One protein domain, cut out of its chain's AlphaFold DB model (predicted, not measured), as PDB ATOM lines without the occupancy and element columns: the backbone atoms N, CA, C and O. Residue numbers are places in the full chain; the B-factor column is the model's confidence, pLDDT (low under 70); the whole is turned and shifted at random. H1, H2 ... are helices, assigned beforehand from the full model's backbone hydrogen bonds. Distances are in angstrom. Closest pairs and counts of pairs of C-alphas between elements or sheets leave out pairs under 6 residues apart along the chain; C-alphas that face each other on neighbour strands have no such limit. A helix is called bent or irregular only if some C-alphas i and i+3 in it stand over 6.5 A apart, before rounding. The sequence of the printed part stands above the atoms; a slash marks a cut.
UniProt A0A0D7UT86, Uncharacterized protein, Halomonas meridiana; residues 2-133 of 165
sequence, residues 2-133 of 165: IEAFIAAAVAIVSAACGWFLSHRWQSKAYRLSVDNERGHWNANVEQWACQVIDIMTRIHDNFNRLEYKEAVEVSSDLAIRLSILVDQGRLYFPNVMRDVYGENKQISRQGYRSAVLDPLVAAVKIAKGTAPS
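Overview. This is residues 2 to 133 of the 165 residues of an uncharacterized protein of Halomonas meridiana (UniProt A0A0D7UT86). One very long helix, H1, makes the length of the model: its first residues, 2 to 40, stick out as a bare arm, and beyond residue 65 the backbone folds back through short H2 into H3 and H4, which make a small up-and-down bundle with the last part of H1. A long loop, residues 93 to 114, joins H3 to H4 at the end of that hairpin away from H2. The printed part has 132 residues with four named helices, H1, H2, H3 and H4 in that order, and no named strand; the class is all helix. The whole is extended, with a radius of gyration of the C-alphas of 27.1 A and spans of 96 by 38 by 18 A.

Arrangement. H1, residues 2 to 65, stands free over residues 2 to 40. With residues 59 to 65 alone it touches H2, residues 68 to 74, closest at the C-alphas of Phe 63 and Ala 71, 5.2 A apart; the two form a helical hairpin at a steep tilt of 43 degrees, opposite ways. With residues 45 to 59 alone H1 touches H3, residues 76 to 92, at a shallow tilt of 31 degrees, opposite ways, the closest C-alphas being those of Ile 55 and Leu 78, 6.2 A apart. H2 and H3 meet only through their link. H3 and H4, residues 115 to 127, form a helical hairpin: they touch closest at the C-alphas of Ala 79 and Val 124, 4.9 A apart, at a shallow tilt of 11 degrees, opposite ways. H1 and H4 are close but not clearly touching, with the C-alphas of Ile 59 and Ala 127 closest at 6.9 A. H2 and H4 only just touch, with 3 pairs of C-alphas within 8 A, and stand about perpendicular at 81 degrees; the closest C-alphas are those of Val 72 and Ala 127, 5.4 A apart. In H1 and H2 every O i to N i+4 pair is within hydrogen-bond range; in H3 11 of 13 are, and in H4 7 of 9.

Along the chain. H1 begins at C-alpha 2, (-17.611, -1.096, -32.858), and is 93.0 A long. H2 is 10.0 A long. H3 runs 25.1 A from C-alpha 76 at (54.653, -39.360, -8.940). H4 is 19.5 A long, ends at C-alpha 127, (57.943, -33.853, -7.466), and is irregular: C-alphas 116 and 119 are 7.3 A apart.

Size, cuts and confidence. The C-alphas farthest apart, those of Ile 2 and Glu 67, are 96.7 A apart. The printed part has no cut; the links H1 to H2 and H2 to H3 are tight, and H3 to H4 is long. Mean pLDDT of the printed part is 85.6, with residues 97 to 102, 105 to 112 and 131 to 133 under 70.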
ATOM      1  N   ILE A   2     -18.148  -1.632 -34.135       85.25
ATOM      2  CA  ILE A   2     -17.611  -1.096 -32.858       85.25
ATOM      3  C   ILE A   2     -16.862  -2.155 -32.023       85.25
ATOM      4  O   ILE A   2     -15.777  -1.883 -31.522       85.25
ATOM      5  N   GLU A   3     -17.378  -3.383 -31.936       87.00
ATOM      6  CA  GLU A   3     -16.727  -4.475 -31.191       87.00
ATOM      7  C   GLU A   3     -15.329  -4.820 -31.725       87.00
ATOM      8  O   GLU A   3     -14.404  -5.054 -30.950       87.00
ATOM      9  N   ALA A   4     -15.146  -4.772 -33.048       86.94
ATOM     10  CA  ALA A   4     -13.852  -5.016 -33.678       86.94
ATOM     11  C   ALA A   4     -12.831  -3.916 -33.333       86.94
ATOM     12  O   ALA A   4     -11.657  -4.215 -33.126       86.94
ATOM     13  N   PHE A   5     -13.276  -2.660 -33.200       90.75
ATOM     14  CA  PHE A   5     -12.421  -1.557 -32.748       90.75
ATOM     15  C   PHE A   5     -11.999  -1.711 -31.286       90.75
ATOM     16  O   PHE A   5     -10.835  -1.480 -30.964       90.75
ATOM     17  N   ILE A   6     -12.912  -2.137 -30.408       92.06
ATOM     18  CA  ILE A   6     -12.605  -2.371 -28.989       92.06
ATOM     19  C   ILE A   6     -11.603  -3.523 -28.850       92.06
ATOM     20  O   ILE A   6     -10.599  -3.381 -28.152       92.06
ATOM     21  N   ALA A   7     -11.822  -4.633 -29.558       90.81
ATOM     22  CA  ALA A   7     -10.909  -5.773 -29.542       90.81
ATOM     23  C   ALA A   7      -9.509  -5.398 -30.059       90.81
ATOM     24  O   ALA A   7      -8.505  -5.746 -29.435       90.81
ATOM     25  N   ALA A   8      -9.431  -4.630 -31.152       91.56
ATOM     26  CA  ALA A   8      -8.165  -4.138 -31.688       91.56
ATOM     27  C   ALA A   8      -7.446  -3.201 -30.701       91.56
ATOM     28  O   ALA A   8      -6.244  -3.347 -30.482       91.56
ATOM     29  N   ALA A   9      -8.171  -2.285 -30.053       92.69
ATOM     30  CA  ALA A   9      -7.601  -1.381 -29.057       92.69
ATOM     31  C   ALA A   9      -7.028  -2.145 -27.849       92.69
ATOM     32  O   ALA A   9      -5.898  -1.887 -27.434       92.69
ATOM     33  N   VAL A  10      -7.758  -3.136 -27.326       94.19
ATOM     34  CA  VAL A  10      -7.291  -3.984 -26.215       94.19
ATOM     35  C   VAL A  10      -6.068  -4.812 -26.613       94.19
ATOM     36  O   VAL A  10      -5.134  -4.934 -25.818       94.19
ATOM     37  N   ALA A  11      -6.032  -5.343 -27.839       93.12
ATOM     38  CA  ALA A  11      -4.884  -6.087 -28.349       93.12
ATOM     39  C   ALA A  11      -3.630  -5.204 -28.451       93.12
ATOM     40  O   ALA A  11      -2.556  -5.611 -28.011       93.12
ATOM     41  N   ILE A  12      -3.769  -3.973 -28.955       94.44
ATOM     42  CA  ILE A  12      -2.659  -3.014 -29.081       94.44
ATOM     43  C   ILE A  12      -2.122  -2.616 -27.703       94.44
ATOM     44  O   ILE A  12      -0.912  -2.642 -27.484       94.44
ATOM     45  N   VAL A  13      -3.006  -2.293 -26.753       94.75
ATOM     46  CA  VAL A  13      -2.601  -1.919 -25.387       94.75
ATOM     47  C   VAL A  13      -1.928  -3.094 -24.675       94.75
ATOM     48  O   VAL A  13      -0.879  -2.917 -24.054       94.75
ATOM     49  N   SER A  14      -2.475  -4.303 -24.811       93.25
ATOM     50  CA  SER A  14      -1.881  -5.524 -24.249       93.25
ATOM     51  C   SER A  14      -0.500  -5.812 -24.842       93.25
ATOM     52  O   SER A  14       0.434  -6.111 -24.099       93.25
ATOM     53  N   ALA A  15      -0.336  -5.660 -26.159       93.62
ATOM     54  CA  ALA A  15       0.944  -5.846 -26.836       93.62
ATOM     55  C   ALA A  15       1.980  -4.793 -26.412       93.62
ATOM     56  O   ALA A  15       3.125  -5.141 -26.127       93.62
ATOM     57  N   ALA A  16       1.582  -3.522 -26.300       94.12
ATOM     58  CA  ALA A  16       2.458  -2.445 -25.841       94.12
ATOM     59  C   ALA A  16       2.898  -2.648 -24.381       94.12
ATOM     60  O   ALA A  16       4.077  -2.491 -24.059       94.12
ATOM     61  N   CYS A  17       1.973  -3.059 -23.510       93.19
ATOM     62  CA  CYS A  17       2.265  -3.384 -22.116       93.19
ATOM     63  C   CYS A  17       3.214  -4.590 -22.017       93.19
ATOM     64  O   CYS A  17       4.237  -4.521 -21.335       93.19
ATOM     65  N   GLY A  18       2.939  -5.661 -22.771       90.62
ATOM     66  CA  GLY A  18       3.793  -6.847 -22.846       90.62
ATOM     67  C   GLY A  18       5.201  -6.536 -23.356       90.62
ATOM     68  O   GLY A  18       6.179  -6.987 -22.761       90.62
ATOM     69  N   TRP A  19       5.327  -5.712 -24.399       92.38
ATOM     70  CA  TRP A  19       6.620  -5.258 -24.914       92.38
ATOM     71  C   TRP A  19       7.391  -4.436 -23.877       92.38
ATOM     72  O   TRP A  19       8.566  -4.703 -23.631       92.38
ATOM     73  N   PHE A  20       6.729  -3.486 -23.212       91.69
ATOM     74  CA  PHE A  20       7.369  -2.627 -22.216       91.69
ATOM     75  C   PHE A  20       7.844  -3.407 -20.982       91.69
ATOM     76  O   PHE A  20       8.972  -3.209 -20.518       91.69
ATOM     77  N   LEU A  21       7.018  -4.328 -20.466       89.38
ATOM     78  CA  LEU A  21       7.438  -5.234 -19.398       89.38
ATOM     79  C   LEU A  21       8.582  -6.129 -19.875       89.38
ATOM     80  O   LEU A  21       9.623  -6.160 -19.226       89.38
ATOM     81  N   SER A  22       8.441  -6.795 -21.022       87.62
ATOM     82  CA  SER A  22       9.477  -7.688 -21.552       87.62
ATOM     83  C   SER A  22      10.823  -6.973 -21.692       87.62
ATOM     84  O   SER A  22      11.832  -7.456 -21.186       87.62
ATOM     85  N   HIS A  23      10.838  -5.757 -22.240       86.81
ATOM     86  CA  HIS A  23      12.059  -4.974 -22.408       86.81
ATOM     87  C   HIS A  23      12.734  -4.620 -21.069       86.81
ATOM     88  O   HIS A  23      13.956  -4.734 -20.911       86.81
ATOM     89  N   ARG A  24      11.943  -4.244 -20.052       83.69
ATOM     90  CA  ARG A  24      12.472  -3.966 -18.707       83.69
ATOM     91  C   ARG A  24      12.969  -5.214 -17.988       83.69
ATOM     92  O   ARG A  24      13.949  -5.138 -17.246       83.69
ATOM     93  N   TRP A  25      12.310  -6.347 -18.195       77.69
ATOM     94  CA  TRP A  25      12.667  -7.613 -17.561       77.69
ATOM     95  C   TRP A  25      13.879  -8.257 -18.231       77.69
ATOM     96  O   TRP A  25      14.755  -8.733 -17.518       77.69
ATOM     97  N   GLN A  26      14.010  -8.170 -19.557       80.19
ATOM     98  CA  GLN A  26      15.186  -8.631 -20.306       80.19
ATOM     99  C   GLN A  26      16.472  -7.956 -19.822       80.19
ATOM    100  O   GLN A  26      17.474  -8.626 -19.594       80.19
ATOM    101  N   SER A  27      16.425  -6.644 -19.574       75.25
ATOM    102  CA  SER A  27      17.584  -5.898 -19.067       75.25
ATOM    103  C   SER A  27      18.014  -6.362 -17.668       75.25
ATOM    104  O   SER A  27      19.205  -6.472 -17.381       75.25
ATOM    105  N   LYS A  28      17.053  -6.655 -16.779       77.94
ATOM    106  CA  LYS A  28      17.341  -7.183 -15.434       77.94
ATOM    107  C   LYS A  28      17.802  -8.638 -15.473       77.94
ATOM    108  O   LYS A  28      18.745  -8.981 -14.769       77.94
ATOM    109  N   ALA A  29      17.166  -9.461 -16.303       78.06
ATOM    110  CA  ALA A  29      17.511 -10.866 -16.486       78.06
ATOM    111  C   ALA A  29      18.936 -11.022 -17.028       78.06
ATOM    112  O   ALA A  29      19.683 -11.845 -16.513       78.06
ATOM    113  N   TYR A  30      19.343 -10.173 -17.979       81.12
ATOM    114  CA  TYR A  30      20.710 -10.154 -18.499       81.12
ATOM    115  C   TYR A  30      21.745  -9.797 -17.424       81.12
ATOM    116  O   TYR A  30      22.789 -10.430 -17.318       81.12
ATOM    117  N   ARG A  31      21.460  -8.798 -16.577       80.06
ATOM    118  CA  ARG A  31      22.368  -8.456 -15.470       80.06
ATOM    119  C   ARG A  31      22.504  -9.609 -14.477       80.06
ATOM    120  O   ARG A  31      23.617  -9.950 -14.103       80.06
ATOM    121  N   LEU A  32      21.381 -10.227 -14.104       84.38
ATOM    122  CA  LEU A  32      21.375 -11.374 -13.199       84.38
ATOM    123  C   LEU A  32      22.136 -12.569 -13.793       84.38
ATOM    124  O   LEU A  32      22.860 -13.238 -13.065       84.38
ATOM    125  N   SER A  33      22.004 -12.830 -15.099       85.69
ATOM    126  CA  SER A  33      22.720 -13.929 -15.753       85.69
ATOM    127  C   SER A  33      24.226 -13.689 -15.768       85.69
ATOM    128  O   SER A  33      24.974 -14.593 -15.418       85.69
ATOM    129  N   VAL A  34      24.671 -12.466 -16.073       86.06
ATOM    130  CA  VAL A  34      26.095 -12.096 -16.025       86.06
ATOM    131  C   VAL A  34      26.654 -12.218 -14.606       86.06
ATOM    132  O   VAL A  34      27.747 -12.750 -14.417       86.06
ATOM    133  N   ASP A  35      25.923 -11.743 -13.597       85.19
ATOM    134  CA  ASP A  35      26.364 -11.838 -12.203       85.19
ATOM    135  C   ASP A  35      26.407 -13.299 -11.725       85.19
ATOM    136  O   ASP A  35      27.352 -13.699 -11.045       85.19
ATOM    137  N   ASN A  36      25.444 -14.123 -12.146       88.69
ATOM    138  CA  ASN A  36      25.439 -15.556 -11.860       88.69
ATOM    139  C   ASN A  36      26.609 -16.282 -12.548       88.69
ATOM    140  O   ASN A  36      27.291 -17.086 -11.917       88.69
ATOM    141  N   GLU A  37      26.895 -15.971 -13.815       87.19
ATOM    142  CA  GLU A  37      28.049 -16.506 -14.549       87.19
ATOM    143  C   GLU A  37      29.374 -16.136 -13.875       87.19
ATOM    144  O   GLU A  37      30.242 -16.992 -13.704       87.19
ATOM    145  N   ARG A  38      29.519 -14.884 -13.421       84.88
ATOM    146  CA  ARG A  38      30.684 -14.441 -12.638       84.88
ATOM    147  C   ARG A  38      30.798 -15.186 -11.312       84.88
ATOM    148  O   ARG A  38      31.896 -15.591 -10.942       84.88
ATOM    149  N   GLY A  39      29.680 -15.381 -10.612       87.00
ATOM    150  CA  GLY A  39      29.633 -16.158  -9.375       87.00
ATOM    151  C   GLY A  39      30.101 -17.597  -9.589       87.00
ATOM    152  O   GLY A  39      30.984 -18.071  -8.877       87.00
ATOM    153  N   HIS A  40      29.583 -18.262 -10.623       88.44
ATOM    154  CA  HIS A  40      30.008 -19.609 -11.002       88.44
ATOM    155  C   HIS A  40      31.485 -19.670 -11.394       88.44
ATOM    156  O   HIS A  40      32.192 -20.584 -10.976       88.44
ATOM    157  N   TRP A  41      31.969 -18.693 -12.161       87.69
ATOM    158  CA  TRP A  41      33.380 -18.609 -12.525       87.69
ATOM    159  C   TRP A  41      34.281 -18.505 -11.290       87.69
ATOM    160  O   TRP A  41      35.235 -19.270 -11.164       87.69
ATOM    161  N   ASN A  42      33.949 -17.618 -10.350       89.44
ATOM    162  CA  ASN A  42      34.713 -17.444  -9.115       89.44
ATOM    163  C   ASN A  42      34.709 -18.712  -8.255       89.44
ATOM    164  O   ASN A  42      35.769 -19.128  -7.794       89.44
ATOM    165  N   ALA A  43      33.552 -19.361  -8.102       92.50
ATOM    166  CA  ALA A  43      33.443 -20.620  -7.368       92.50
ATOM    167  C   ALA A  43      34.311 -21.729  -7.994       92.50
ATOM    168  O   ALA A  43      34.975 -22.480  -7.282       92.50
ATOM    169  N   ASN A  44      34.369 -21.800  -9.327       93.62
ATOM    170  CA  ASN A  44      35.214 -22.766 -10.033       93.62
ATOM    171  C   ASN A  44      36.713 -22.488  -9.833       93.62
ATOM    172  O   ASN A  44      37.495 -23.425  -9.654       93.62
ATOM    173  N   VAL A  45      37.124 -21.213  -9.840       92.94
ATOM    174  CA  VAL A  45      38.511 -20.807  -9.554       92.94
ATOM    175  C   VAL A  45      38.886 -21.134  -8.107       92.94
ATOM    176  O   VAL A  45      39.971 -21.655  -7.862       92.94
ATOM    177  N   GLU A  46      37.992 -20.873  -7.155       93.56
ATOM    178  CA  GLU A  46      38.191 -21.203  -5.742       93.56
ATOM    179  C   GLU A  46      38.331 -22.716  -5.540       93.56
ATOM    180  O   GLU A  46      39.291 -23.178  -4.924       93.56
ATOM    181  N   GLN A  47      37.434 -23.506  -6.133       96.19
ATOM    182  CA  GLN A  47      37.501 -24.964  -6.072       96.19
ATOM    183  C   GLN A  47      38.812 -25.497  -6.665       96.19
ATOM    184  O   GLN A  47      39.454 -26.366  -6.068       96.19
ATOM    185  N   TRP A  48      39.232 -24.965  -7.815       96.31
ATOM    186  CA  TRP A  48      40.520 -25.292  -8.423       96.31
ATOM    187  C   TRP A  48      41.690 -24.955  -7.486       96.31
ATOM    188  O   TRP A  48      42.579 -25.786  -7.291       96.31
ATOM    189  N   ALA A  49      41.676 -23.780  -6.854       95.06
ATOM    190  CA  ALA A  49      42.725 -23.363  -5.927       95.06
ATOM    191  C   ALA A  49      42.806 -24.292  -4.706       95.06
ATOM    192  O   ALA A  49      43.899 -24.721  -4.331       95.06
ATOM    193  N   CYS A  50      41.666 -24.688  -4.136       96.94
ATOM    194  CA  CYS A  50      41.606 -25.658  -3.041       96.94
ATOM    195  C   CYS A  50      42.217 -27.016  -3.428       96.94
ATOM    196  O   CYS A  50      42.972 -27.598  -2.650       96.94
ATOM    197  N   GLN A  51      41.954 -27.505  -4.645       97.50
ATOM    198  CA  GLN A  51      42.551 -28.751  -5.148       97.50
ATOM    199  C   GLN A  51      44.069 -28.639  -5.337       97.50
ATOM    200  O   GLN A  51      44.806 -29.574  -5.017       97.50
ATOM    201  N   VAL A  52      44.544 -27.490  -5.829       96.75
ATOM    202  CA  VAL A  52      45.980 -27.201  -5.938       96.75
ATOM    203  C   VAL A  52      46.633 -27.235  -4.558       96.75
ATOM    204  O   VAL A  52      47.663 -27.887  -4.399       96.75
ATOM    205  N   ILE A  53      46.030 -26.579  -3.563       94.88
ATOM    206  CA  ILE A  53      46.548 -26.527  -2.190       94.88
ATOM    207  C   ILE A  53      46.615 -27.928  -1.571       94.88
ATOM    208  O   ILE A  53      47.649 -28.277  -1.003       94.88
ATOM    209  N   ASP A  54      45.571 -28.752  -1.709       97.31
ATOM    210  CA  ASP A  54      45.562 -30.131  -1.190       97.31
ATOM    211  C   ASP A  54      46.717 -30.959  -1.773       97.31
ATOM    212  O   ASP A  54      47.507 -31.547  -1.031       97.31
ATOM    213  N   ILE A  55      46.885 -30.953  -3.099       96.38
ATOM    214  CA  ILE A  55      47.952 -31.728  -3.749       96.38
ATOM    215  C   ILE A  55      49.337 -31.194  -3.383       96.38
ATOM    216  O   ILE A  55      50.227 -31.982  -3.065       96.38
ATOM    217  N   MET A  56      49.525 -29.874  -3.382       94.75
ATOM    218  CA  MET A  56      50.785 -29.247  -2.974       94.75
ATOM    219  C   MET A  56      51.155 -29.603  -1.534       94.75
ATOM    220  O   MET A  56      52.315 -29.900  -1.260       94.75
ATOM    221  N   THR A  57      50.174 -29.629  -0.631       95.56
ATOM    222  CA  THR A  57      50.380 -29.979   0.781       95.56
ATOM    223  C   THR A  57      50.796 -31.439   0.935       95.56
ATOM    224  O   THR A  57      51.714 -31.737   1.691       95.56
ATOM    225  N   ARG A  58      50.187 -32.359   0.178       95.50
ATOM    226  CA  ARG A  58      50.565 -33.784   0.196       95.50
ATOM    227  C   ARG A  58      51.950 -34.036  -0.382       95.50
ATOM    228  O   ARG A  58      52.708 -34.817   0.178       95.50
ATOM    229  N   ILE A  59      52.291 -33.358  -1.481       93.44
ATOM    230  CA  ILE A  59      53.656 -33.390  -2.020       93.44
ATOM    231  C   ILE A  59      54.617 -32.881  -0.943       93.44
ATOM    232  O   ILE A  59      55.606 -33.537  -0.647       93.44
ATOM    233  N   HIS A  60      54.311 -31.750  -0.309       92.75
ATOM    234  CA  HIS A  60      55.146 -31.205   0.755       92.75
ATOM    235  C   HIS A  60      55.329 -32.180   1.933       92.75
ATOM    236  O   HIS A  60      56.465 -32.389   2.349       92.75
ATOM    237  N   ASP A  61      54.260 -32.824   2.418       93.50
ATOM    238  CA  ASP A  61      54.338 -33.821   3.500       93.50
ATOM    239  C   ASP A  61      55.240 -35.006   3.123       93.50
ATOM    240  O   ASP A  61      56.116 -35.388   3.898       93.50
ATOM    241  N   ASN A  62      55.105 -35.532   1.899       93.19
ATOM    242  CA  ASN A  62      55.949 -36.624   1.408       93.19
ATOM    243  C   ASN A  62      57.436 -36.243   1.421       93.19
ATOM    244  O   ASN A  62      58.263 -37.010   1.905       93.19
ATOM    245  N   PHE A  63      57.776 -35.051   0.920       90.88
ATOM    246  CA  PHE A  63      59.160 -34.564   0.884       90.88
ATOM    247  C   PHE A  63      59.710 -34.174   2.262       90.88
ATOM    248  O   PHE A  63      60.924 -34.097   2.422       90.88
ATOM    249  N   ASN A  64      58.847 -33.924   3.248       92.94
ATOM    250  CA  ASN A  64      59.260 -33.630   4.618       92.94
ATOM    251  C   ASN A  64      59.512 -34.906   5.441       92.94
ATOM    252  O   ASN A  64      60.290 -34.890   6.391       92.94
ATOM    253  N   ARG A  65      58.832 -36.007   5.104       93.38
ATOM    254  CA  ARG A  65      58.858 -37.254   5.886       93.38
ATOM    255  C   ARG A  65      59.745 -38.346   5.303       93.38
ATOM    256  O   ARG A  65      60.174 -39.216   6.056       93.38
ATOM    257  N   LEU A  66      59.954 -38.338   3.991       92.44
ATOM    258  CA  LEU A  66      60.652 -39.395   3.265       92.44
ATOM    259  C   LEU A  66      61.980 -38.887   2.707       92.44
ATOM    260  O   LEU A  66      62.151 -37.701   2.423       92.44
ATOM    261  N   GLU A  67      62.909 -39.813   2.487       90.88
ATOM    262  CA  GLU A  67      64.125 -39.542   1.725       90.88
ATOM    263  C   GLU A  67      63.780 -39.121   0.289       90.88
ATOM    264  O   GLU A  67      62.811 -39.602  -0.299       90.88
ATOM    265  N   TYR A  68      64.598 -38.255  -0.317       86.25
ATOM    266  CA  TYR A  68      64.270 -37.596  -1.593       86.25
ATOM    267  C   TYR A  68      63.827 -38.568  -2.699       86.25
ATOM    268  O   TYR A  68      62.848 -38.323  -3.401       86.25
ATOM    269  N   LYS A  69      64.537 -39.692  -2.852       90.12
ATOM    270  CA  LYS A  69      64.241 -40.689  -3.891       90.12
ATOM    271  C   LYS A  69      62.876 -41.352  -3.679       90.12
ATOM    272  O   LYS A  69      62.140 -41.544  -4.642       90.12
ATOM    273  N   GLU A  70      62.544 -41.665  -2.431       91.44
ATOM    274  CA  GLU A  70      61.271 -42.276  -2.049       91.44
ATOM    275  C   GLU A  70      60.125 -41.259  -2.143       91.44
ATOM    276  O   GLU A  70      59.067 -41.559  -2.693       91.44
ATOM    277  N   ALA A  71      60.362 -40.012  -1.722       90.69
ATOM    278  CA  ALA A  71      59.407 -38.916  -1.861       90.69
ATOM    279  C   ALA A  71      59.001 -38.677  -3.323       90.69
ATOM    280  O   ALA A  71      57.820 -38.461  -3.601       90.69
ATOM    281  N   VAL A  72      59.953 -38.735  -4.261       92.62
ATOM    282  CA  VAL A  72      59.697 -38.615  -5.708       92.62
ATOM    283  C   VAL A  72      58.840 -39.772  -6.221       92.62
ATOM    284  O   VAL A  72      57.890 -39.547  -6.969       92.62
ATOM    285  N   GLU A  73      59.144 -41.005  -5.813       93.75
ATOM    286  CA  GLU A  73      58.395 -42.190  -6.235       93.75
ATOM    287  C   GLU A  73      56.938 -42.130  -5.752       93.75
ATOM    288  O   GLU A  73      56.008 -42.228  -6.558       93.75
ATOM    289  N   VAL A  74      56.733 -41.847  -4.461       93.62
ATOM    290  CA  VAL A  74      55.400 -41.727  -3.847       93.62
ATOM    291  C   VAL A  74      54.628 -40.517  -4.391       93.62
ATOM    292  O   VAL A  74      53.406 -40.567  -4.546       93.62
ATOM    293  N   SER A  75      55.319 -39.427  -4.735       94.19
ATOM    294  CA  SER A  75      54.688 -38.204  -5.251       94.19
ATOM    295  C   SER A  75      54.439 -38.218  -6.759       94.19
ATOM    296  O   SER A  75      53.883 -37.249  -7.276       94.19
ATOM    297  N   SER A  76      54.798 -39.284  -7.479       93.38
ATOM    298  CA  SER A  76      54.653 -39.360  -8.940       93.38
ATOM    299  C   SER A  76      53.202 -39.143  -9.404       93.38
ATOM    300  O   SER A  76      52.945 -38.315 -10.285       93.38
ATOM    301  N   ASP A  77      52.232 -39.797  -8.754       95.75
ATOM    302  CA  ASP A  77      50.804 -39.613  -9.058       95.75
ATOM    303  C   ASP A  77      50.335 -38.185  -8.734       95.75
ATOM    304  O   ASP A  77      49.679 -37.528  -9.546       95.75
ATOM    305  N   LEU A  78      50.748 -37.650  -7.582       96.25
ATOM    306  CA  LEU A  78      50.438 -36.276  -7.179       96.25
ATOM    307  C   LEU A  78      51.014 -35.251  -8.166       96.25
ATOM    308  O   LEU A  78      50.350 -34.269  -8.492       96.25
ATOM    309  N   ALA A  79      52.208 -35.500  -8.706       94.62
ATOM    310  CA  ALA A  79      52.833 -34.655  -9.714       94.62
ATOM    311  C   ALA A  79      52.053 -34.659 -11.037       94.62
ATOM    312  O   ALA A  79      51.952 -33.623 -11.700       94.62
ATOM    313  N   ILE A  80      51.485 -35.804 -11.434       96.00
ATOM    314  CA  ILE A  80      50.604 -35.896 -12.606       96.00
ATOM    315  C   ILE A  80      49.321 -35.100 -12.356       96.00
ATOM    316  O   ILE A  80      48.956 -34.266 -13.187       96.00
ATOM    317  N   ARG A  81      48.676 -35.284 -11.199       96.88
ATOM    318  CA  ARG A  81      47.459 -34.537 -10.833       96.88
ATOM    319  C   ARG A  81      47.700 -33.032 -10.791       96.88
ATOM    320  O   ARG A  81      46.914 -32.271 -11.350       96.88
ATOM    321  N   LEU A  82      48.817 -32.596 -10.210       96.25
ATOM    322  CA  LEU A  82      49.197 -31.187 -10.198       96.25
ATOM    323  C   LEU A  82      49.448 -30.661 -11.618       96.25
ATOM    324  O   LEU A  82      49.043 -29.547 -11.939       96.25
ATOM    325  N   SER A  83      50.051 -31.463 -12.500       94.44
ATOM    326  CA  SER A  83      50.227 -31.095 -13.911       94.44
ATOM    327  C   SER A  83      48.889 -30.911 -14.635       94.44
ATOM    328  O   SER A  83      48.771 -30.004 -15.456       94.44
ATOM    329  N   ILE A  84      47.881 -31.733 -14.327       95.38
ATOM    330  CA  ILE A  84      46.521 -31.577 -14.866       95.38
ATOM    331  C   ILE A  84      45.903 -30.272 -14.357       95.38
ATOM    332  O   ILE A  84      45.360 -29.505 -15.150       95.38
ATOM    333  N   LEU A  85      46.037 -29.977 -13.059       95.94
ATOM    334  CA  LEU A  85      45.545 -28.728 -12.473       95.94
ATOM    335  C   LEU A  85      46.230 -27.493 -13.059       95.94
ATOM    336  O   LEU A  85      45.578 -26.470 -13.241       95.94
ATOM    337  N   VAL A  86      47.517 -27.568 -13.404       92.56
ATOM    338  CA  VAL A  86      48.209 -26.492 -14.131       92.56
ATOM    339  C   VAL A  86      47.555 -26.243 -15.486       92.56
ATOM    340  O   VAL A  86      47.336 -25.089 -15.855       92.56
ATOM    341  N   ASP A  87      47.239 -27.301 -16.232       89.94
ATOM    342  CA  ASP A  87      46.604 -27.164 -17.541       89.94
ATOM    343  C   ASP A  87      45.158 -26.661 -17.431       89.94
ATOM    344  O   ASP A  87      44.763 -25.801 -18.216       89.94
ATOM    345  N   GLN A  88      44.400 -27.096 -16.419       91.81
ATOM    346  CA  GLN A  88      43.087 -26.523 -16.098       91.81
ATOM    347  C   GLN A  88      43.195 -25.051 -15.689       91.81
ATOM    348  O   GLN A  88      42.402 -24.226 -16.133       91.81
ATOM    349  N   GLY A  89      44.226 -24.695 -14.922       91.00
ATOM    350  CA  GLY A  89      44.512 -23.322 -14.515       91.00
ATOM    351  C   GLY A  89      44.668 -22.372 -15.703       91.00
ATOM    352  O   GLY A  89      44.298 -21.208 -15.603       91.00
ATOM    353  N   ARG A  90      45.127 -22.855 -16.866       87.50
ATOM    354  CA  ARG A  90      45.219 -22.040 -18.094       87.50
ATOM    355  C   ARG A  90      43.862 -21.601 -18.645       87.50
ATOM    356  O   ARG A  90      43.823 -20.642 -19.409       87.50
ATOM    357  N   LEU A  91      42.773 -22.289 -18.289       86.62
ATOM    358  CA  LEU A  91      41.413 -21.876 -18.650       86.62
ATOM    359  C   LEU A  91      41.001 -20.624 -17.868       86.62
ATOM    360  O   LEU A  91      40.317 -19.766 -18.414       86.62
ATOM    361  N   TYR A  92      41.462 -20.506 -16.621       87.50
ATOM    362  CA  TYR A  92      41.191 -19.359 -15.753       87.50
ATOM    363  C   TYR A  92      42.198 -18.220 -15.942       87.50
ATOM    364  O   TYR A  92      41.841 -17.045 -15.879       87.50
ATOM    365  N   PHE A  93      43.458 -18.573 -16.198       85.12
ATOM    366  CA  PHE A  93      44.579 -17.653 -16.349       85.12
ATOM    367  C   PHE A  93      45.169 -17.791 -17.756       85.12
ATOM    368  O   PHE A  93      46.160 -18.513 -17.939       85.12
ATOM    369  N   PRO A  94      44.563 -17.130 -18.761       75.38
ATOM    370  CA  PRO A  94      44.984 -17.259 -20.148       75.38
ATOM    371  C   PRO A  94      46.444 -16.834 -20.341       75.38
ATOM    372  O   PRO A  94      47.002 -16.031 -19.588       75.38
ATOM    373  N   ASN A  95      47.076 -17.393 -21.374       73.69
ATOM    374  CA  ASN A  95      48.457 -17.066 -21.710       73.69
ATOM    375  C   ASN A  95      48.573 -15.589 -22.128       73.69
ATOM    376  O   ASN A  95      47.720 -15.055 -22.838       73.69
ATOM    377  N   VAL A  96      49.667 -14.943 -21.732       72.12
ATOM    378  CA  VAL A  96      49.980 -13.570 -22.129       72.12
ATOM    379  C   VAL A  96      50.701 -13.600 -23.476       72.12
ATOM    380  O   VAL A  96      51.816 -14.120 -23.592       72.12
ATOM    381  N   MET A  97      50.073 -13.019 -24.496       65.88
ATOM    382  CA  MET A  97      50.658 -12.849 -25.827       65.88
ATOM    383  C   MET A  97      51.597 -11.639 -25.801       65.88
ATOM    384  O   MET A  97      51.151 -10.503 -25.930       65.88
ATOM    385  N   ARG A  98      52.889 -11.866 -25.536       59.12
ATOM    386  CA  ARG A  98      53.917 -10.804 -25.583       59.12
ATOM    387  C   ARG A  98      54.736 -10.812 -26.873       59.12
ATOM    388  O   ARG A  98      55.252  -9.769 -27.233       59.12
ATOM    389  N   ASP A  99      54.822 -11.966 -27.535       59.97
ATOM    390  CA  ASP A  99      55.585 -12.216 -28.764       59.97
ATOM    391  C   ASP A  99      54.979 -13.402 -29.531       59.97
ATOM    392  O   ASP A  99      54.106 -14.113 -29.015       59.97
ATOM    393  N   VAL A 100      55.503 -13.648 -30.735       60.44
ATOM    394  CA  VAL A 100      55.215 -14.806 -31.592       60.44
ATOM    395  C   VAL A 100      55.812 -16.087 -30.985       60.44
ATOM    396  O   VAL A 100      56.821 -16.620 -31.441       60.44
ATOM    397  N   TYR A 101      55.229 -16.578 -29.889       54.50
ATOM    398  CA  TYR A 101      55.669 -17.810 -29.236       54.50
ATOM    399  C   TYR A 101      54.662 -18.941 -29.427       54.50
ATOM    400  O   TYR A 101      53.534 -18.897 -28.930       54.50
ATOM    401  N   GLY A 102      55.119 -20.007 -30.085       62.84
ATOM    402  CA  GLY A 102      54.371 -21.252 -30.201       62.84
ATOM    403  C   GLY A 102      53.252 -21.235 -31.238       62.84
ATOM    404  O   GLY A 102      52.280 -21.942 -31.019       62.84
ATOM    405  N   GLU A 103      53.387 -20.508 -32.353       70.62
ATOM    406  CA  GLU A 103      52.396 -20.490 -33.454       70.62
ATOM    407  C   GLU A 103      51.999 -21.890 -33.943       70.62
ATOM    408  O   GLU A 103      50.837 -22.137 -34.249       70.62
ATOM    409  N   ASN A 104      52.935 -22.843 -33.904       74.38
ATOM    410  CA  ASN A 104      52.689 -24.246 -34.255       74.38
ATOM    411  C   ASN A 104      51.879 -25.029 -33.197       74.38
ATOM    412  O   ASN A 104      51.644 -26.226 -33.356       74.38
ATOM    413  N   LYS A 105      51.497 -24.404 -32.077       68.81
ATOM    414  CA  LYS A 105      50.683 -25.009 -31.011       68.81
ATOM    415  C   LYS A 105      49.222 -24.584 -31.152       68.81
ATOM    416  O   LYS A 105      48.910 -23.569 -31.764       68.81
ATOM    417  N   GLN A 106      48.326 -25.348 -30.522       63.75
ATOM    418  CA  GLN A 106      46.917 -24.964 -30.369       63.75
ATOM    419  C   GLN A 106      46.795 -23.548 -29.791       63.75
ATOM    420  O   GLN A 106      47.581 -23.183 -28.920       63.75
ATOM    421  N   ILE A 107      45.782 -22.791 -30.223       65.50
ATOM    422  CA  ILE A 107      45.563 -21.378 -29.856       65.50
ATOM    423  C   ILE A 107      45.600 -21.157 -28.332       65.50
ATOM    424  O   ILE A 107      46.233 -20.225 -27.849       65.50
ATOM    425  N   SER A 108      45.032 -22.073 -27.543       58.94
ATOM    426  CA  SER A 108      45.057 -22.023 -26.068       58.94
ATOM    427  C   SER A 108      46.449 -22.218 -25.439       58.94
ATOM    428  O   SER A 108      46.665 -21.941 -24.257       58.94
ATOM    429  N   ARG A 109      47.419 -22.708 -26.216       59.00
ATOM    430  CA  ARG A 109      48.814 -22.971 -25.829       59.00
ATOM    431  C   ARG A 109      49.812 -22.026 -26.504       59.00
ATOM    432  O   ARG A 109      51.012 -22.170 -26.264       59.00
ATOM    433  N   GLN A 110      49.329 -21.101 -27.329       66.81
ATOM    434  CA  GLN A 110      50.121 -20.010 -27.889       66.81
ATOM    435  C   GLN A 110      50.385 -18.958 -26.802       66.81
ATOM    436  O   GLN A 110      49.582 -18.790 -25.879       66.81
ATOM    437  N   GLY A 111      51.529 -18.282 -26.883       67.94
ATOM    438  CA  GLY A 111      51.944 -17.276 -25.906       67.94
ATOM    439  C   GLY A 111      52.562 -17.838 -24.624       67.94
ATOM    440  O   GLY A 111      52.774 -19.044 -24.451       67.94
ATOM    441  N   TYR A 112      52.892 -16.933 -23.706       68.19
ATOM    442  CA  TYR A 112      53.556 -17.273 -22.451       68.19
ATOM    443  C   TYR A 112      52.528 -17.631 -21.386       68.19
ATOM    444  O   TYR A 112      51.572 -16.891 -21.166       68.19
ATOM    445  N   ARG A 113      52.737 -18.756 -20.694       76.25
ATOM    446  CA  ARG A 113      51.897 -19.151 -19.557       76.25
ATOM    447  C   ARG A 113      51.855 -18.022 -18.525       76.25
ATOM    448  O   ARG A 113      52.874 -17.376 -18.281       76.25
ATOM    449  N   SER A 114      50.681 -17.802 -17.932       78.19
ATOM    450  CA  SER A 114      50.539 -16.838 -16.844       78.19
ATOM    451  C   SER A 114      51.533 -17.143 -15.722       78.19
ATOM    452  O   SER A 114      51.666 -18.294 -15.297       78.19
ATOM    453  N   ALA A 115      52.199 -16.097 -15.225       76.12
ATOM    454  CA  ALA A 115      53.195 -16.208 -14.162       76.12
ATOM    455  C   ALA A 115      52.620 -16.847 -12.887       76.12
ATOM    456  O   ALA A 115      53.362 -17.464 -12.128       76.12
ATOM    457  N   VAL A 116      51.293 -16.762 -12.699       79.19
ATOM    458  CA  VAL A 116      50.582 -17.353 -11.558       79.19
ATOM    459  C   VAL A 116      50.669 -18.892 -11.508       79.19
ATOM    460  O   VAL A 116      50.445 -19.502 -10.466       79.19
ATOM    461  N   LEU A 117      50.990 -19.540 -12.632       86.06
ATOM    462  CA  LEU A 117      51.071 -21.000 -12.741       86.06
ATOM    463  C   LEU A 117      52.513 -21.525 -12.687       86.06
ATOM    464  O   LEU A 117      52.731 -22.737 -12.651       86.06
ATOM    465  N   ASP A 118      53.517 -20.647 -12.700       82.88
ATOM    466  CA  ASP A 118      54.921 -21.054 -12.772       82.88
ATOM    467  C   ASP A 118      55.432 -21.801 -11.526       82.88
ATOM    468  O   ASP A 118      56.135 -22.800 -11.710       82.88
ATOM    469  N   PRO A 119      55.063 -21.438 -10.280       83.75
ATOM    470  CA  PRO A 119      55.458 -22.200  -9.095       83.75
ATOM    471  C   PRO A 119      54.853 -23.594  -9.079       83.75
ATOM    472  O   PRO A 119      55.515 -24.539  -8.668       83.75
ATOM    473  N   LEU A 120      53.624 -23.744  -9.579       90.00
ATOM    474  CA  LEU A 120      52.976 -25.050  -9.680       90.00
ATOM    475  C   LEU A 120      53.751 -25.954 -10.641       90.00
ATOM    476  O   LEU A 120      53.963 -27.130 -10.375       90.00
ATOM    477  N   VAL A 121      54.258 -25.392 -11.738       88.56
ATOM    478  CA  VAL A 121      55.081 -26.133 -12.703       88.56
ATOM    479  C   VAL A 121      56.452 -26.475 -12.132       88.56
ATOM    480  O   VAL A 121      56.966 -27.562 -12.397       88.56
ATOM    481  N   ALA A 122      57.042 -25.574 -11.347       84.75
ATOM    482  CA  ALA A 122      58.263 -25.867 -10.607       84.75
ATOM    483  C   ALA A 122      58.033 -27.018  -9.615       84.75
ATOM    484  O   ALA A 122      58.805 -27.974  -9.609       84.75
ATOM    485  N   ALA A 123      56.930 -26.988  -8.865       89.06
ATOM    486  CA  ALA A 123      56.553 -28.044  -7.933       89.06
ATOM    487  C   ALA A 123      56.336 -29.393  -8.636       89.06
ATOM    488  O   ALA A 123      56.862 -30.401  -8.173       89.06
ATOM    489  N   VAL A 124      55.675 -29.424  -9.803       91.31
ATOM    490  CA  VAL A 124      55.558 -30.643 -10.631       91.31
ATOM    491  C   VAL A 124      56.932 -31.204 -10.994       91.31
ATOM    492  O   VAL A 124      57.140 -32.412 -10.942       91.31
ATOM    493  N   LYS A 125      57.880 -30.349 -11.387       88.50
ATOM    494  CA  LYS A 125      59.227 -30.793 -11.772       88.50
ATOM    495  C   LYS A 125      60.010 -31.337 -10.580       88.50
ATOM    496  O   LYS A 125      60.625 -32.393 -10.716       88.50
ATOM    497  N   ILE A 126      59.938 -30.668  -9.430       87.06
ATOM    498  CA  ILE A 126      60.555 -31.133  -8.179       87.06
ATOM    499  C   ILE A 126      59.967 -32.484  -7.772       87.06
ATOM    500  O   ILE A 126      60.714 -33.428  -7.532       87.06
ATOM    501  N   ALA A 127      58.638 -32.612  -7.795       89.81
ATOM    502  CA  ALA A 127      57.943 -33.853  -7.466       89.81
ATOM    503  C   ALA A 127      58.273 -35.006  -8.432       89.81
ATOM    504  O   ALA A 127      58.202 -36.164  -8.044       89.81
ATOM    505  N   LYS A 128      58.691 -34.701  -9.669       90.19
ATOM    506  CA  LYS A 128      59.196 -35.675 -10.655       90.19
ATOM    507  C   LYS A 128      60.694 -35.980 -10.528       90.19
ATOM    508  O   LYS A 128      61.242 -36.662 -11.389       90.19
ATOM    509  N   GLY A 129      61.372 -35.458  -9.508       83.44
ATOM    510  CA  GLY A 129      62.797 -35.705  -9.282       83.44
ATOM    511  C   GLY A 129      63.734 -34.779 -10.056       83.44
ATOM    512  O   GLY A 129      64.926 -35.055 -10.164       83.44
ATOM    513  N   THR A 130      63.227 -33.669 -10.604       81.44
ATOM    514  CA  THR A 130      64.118 -32.611 -11.095       81.44
ATOM    515  C   THR A 130      64.711 -31.914  -9.877       81.44
ATOM    516  O   THR A 130      63.982 -31.256  -9.131       81.44
ATOM    517  N   ALA A 131      66.022 -32.050  -9.672       63.50
ATOM    518  CA  ALA A 131      66.709 -31.326  -8.612       63.50
ATOM    519  C   ALA A 131      66.454 -29.817  -8.783       63.50
ATOM    520  O   ALA A 131      66.576 -29.299  -9.902       63.50
ATOM    521  N   PRO A 132      66.077 -29.094  -7.716       56.94
ATOM    522  CA  PRO A 132      65.923 -27.659  -7.808       56.94
ATOM    523  C   PRO A 132      67.303 -27.034  -8.036       56.94
ATOM    524  O   PRO A 132      68.113 -26.924  -7.120       56.94
ATOM    525  N   SER A 133      67.592 -26.625  -9.271       47.25
ATOM    526  CA  SER A 133      68.747 -25.780  -9.565       47.25
ATOM    527  C   SER A 133      68.417 -24.364  -9.092       47.25
ATOM    528  O   SER A 133      67.865 -23.546  -9.835       47.25
TER     529      SER A 133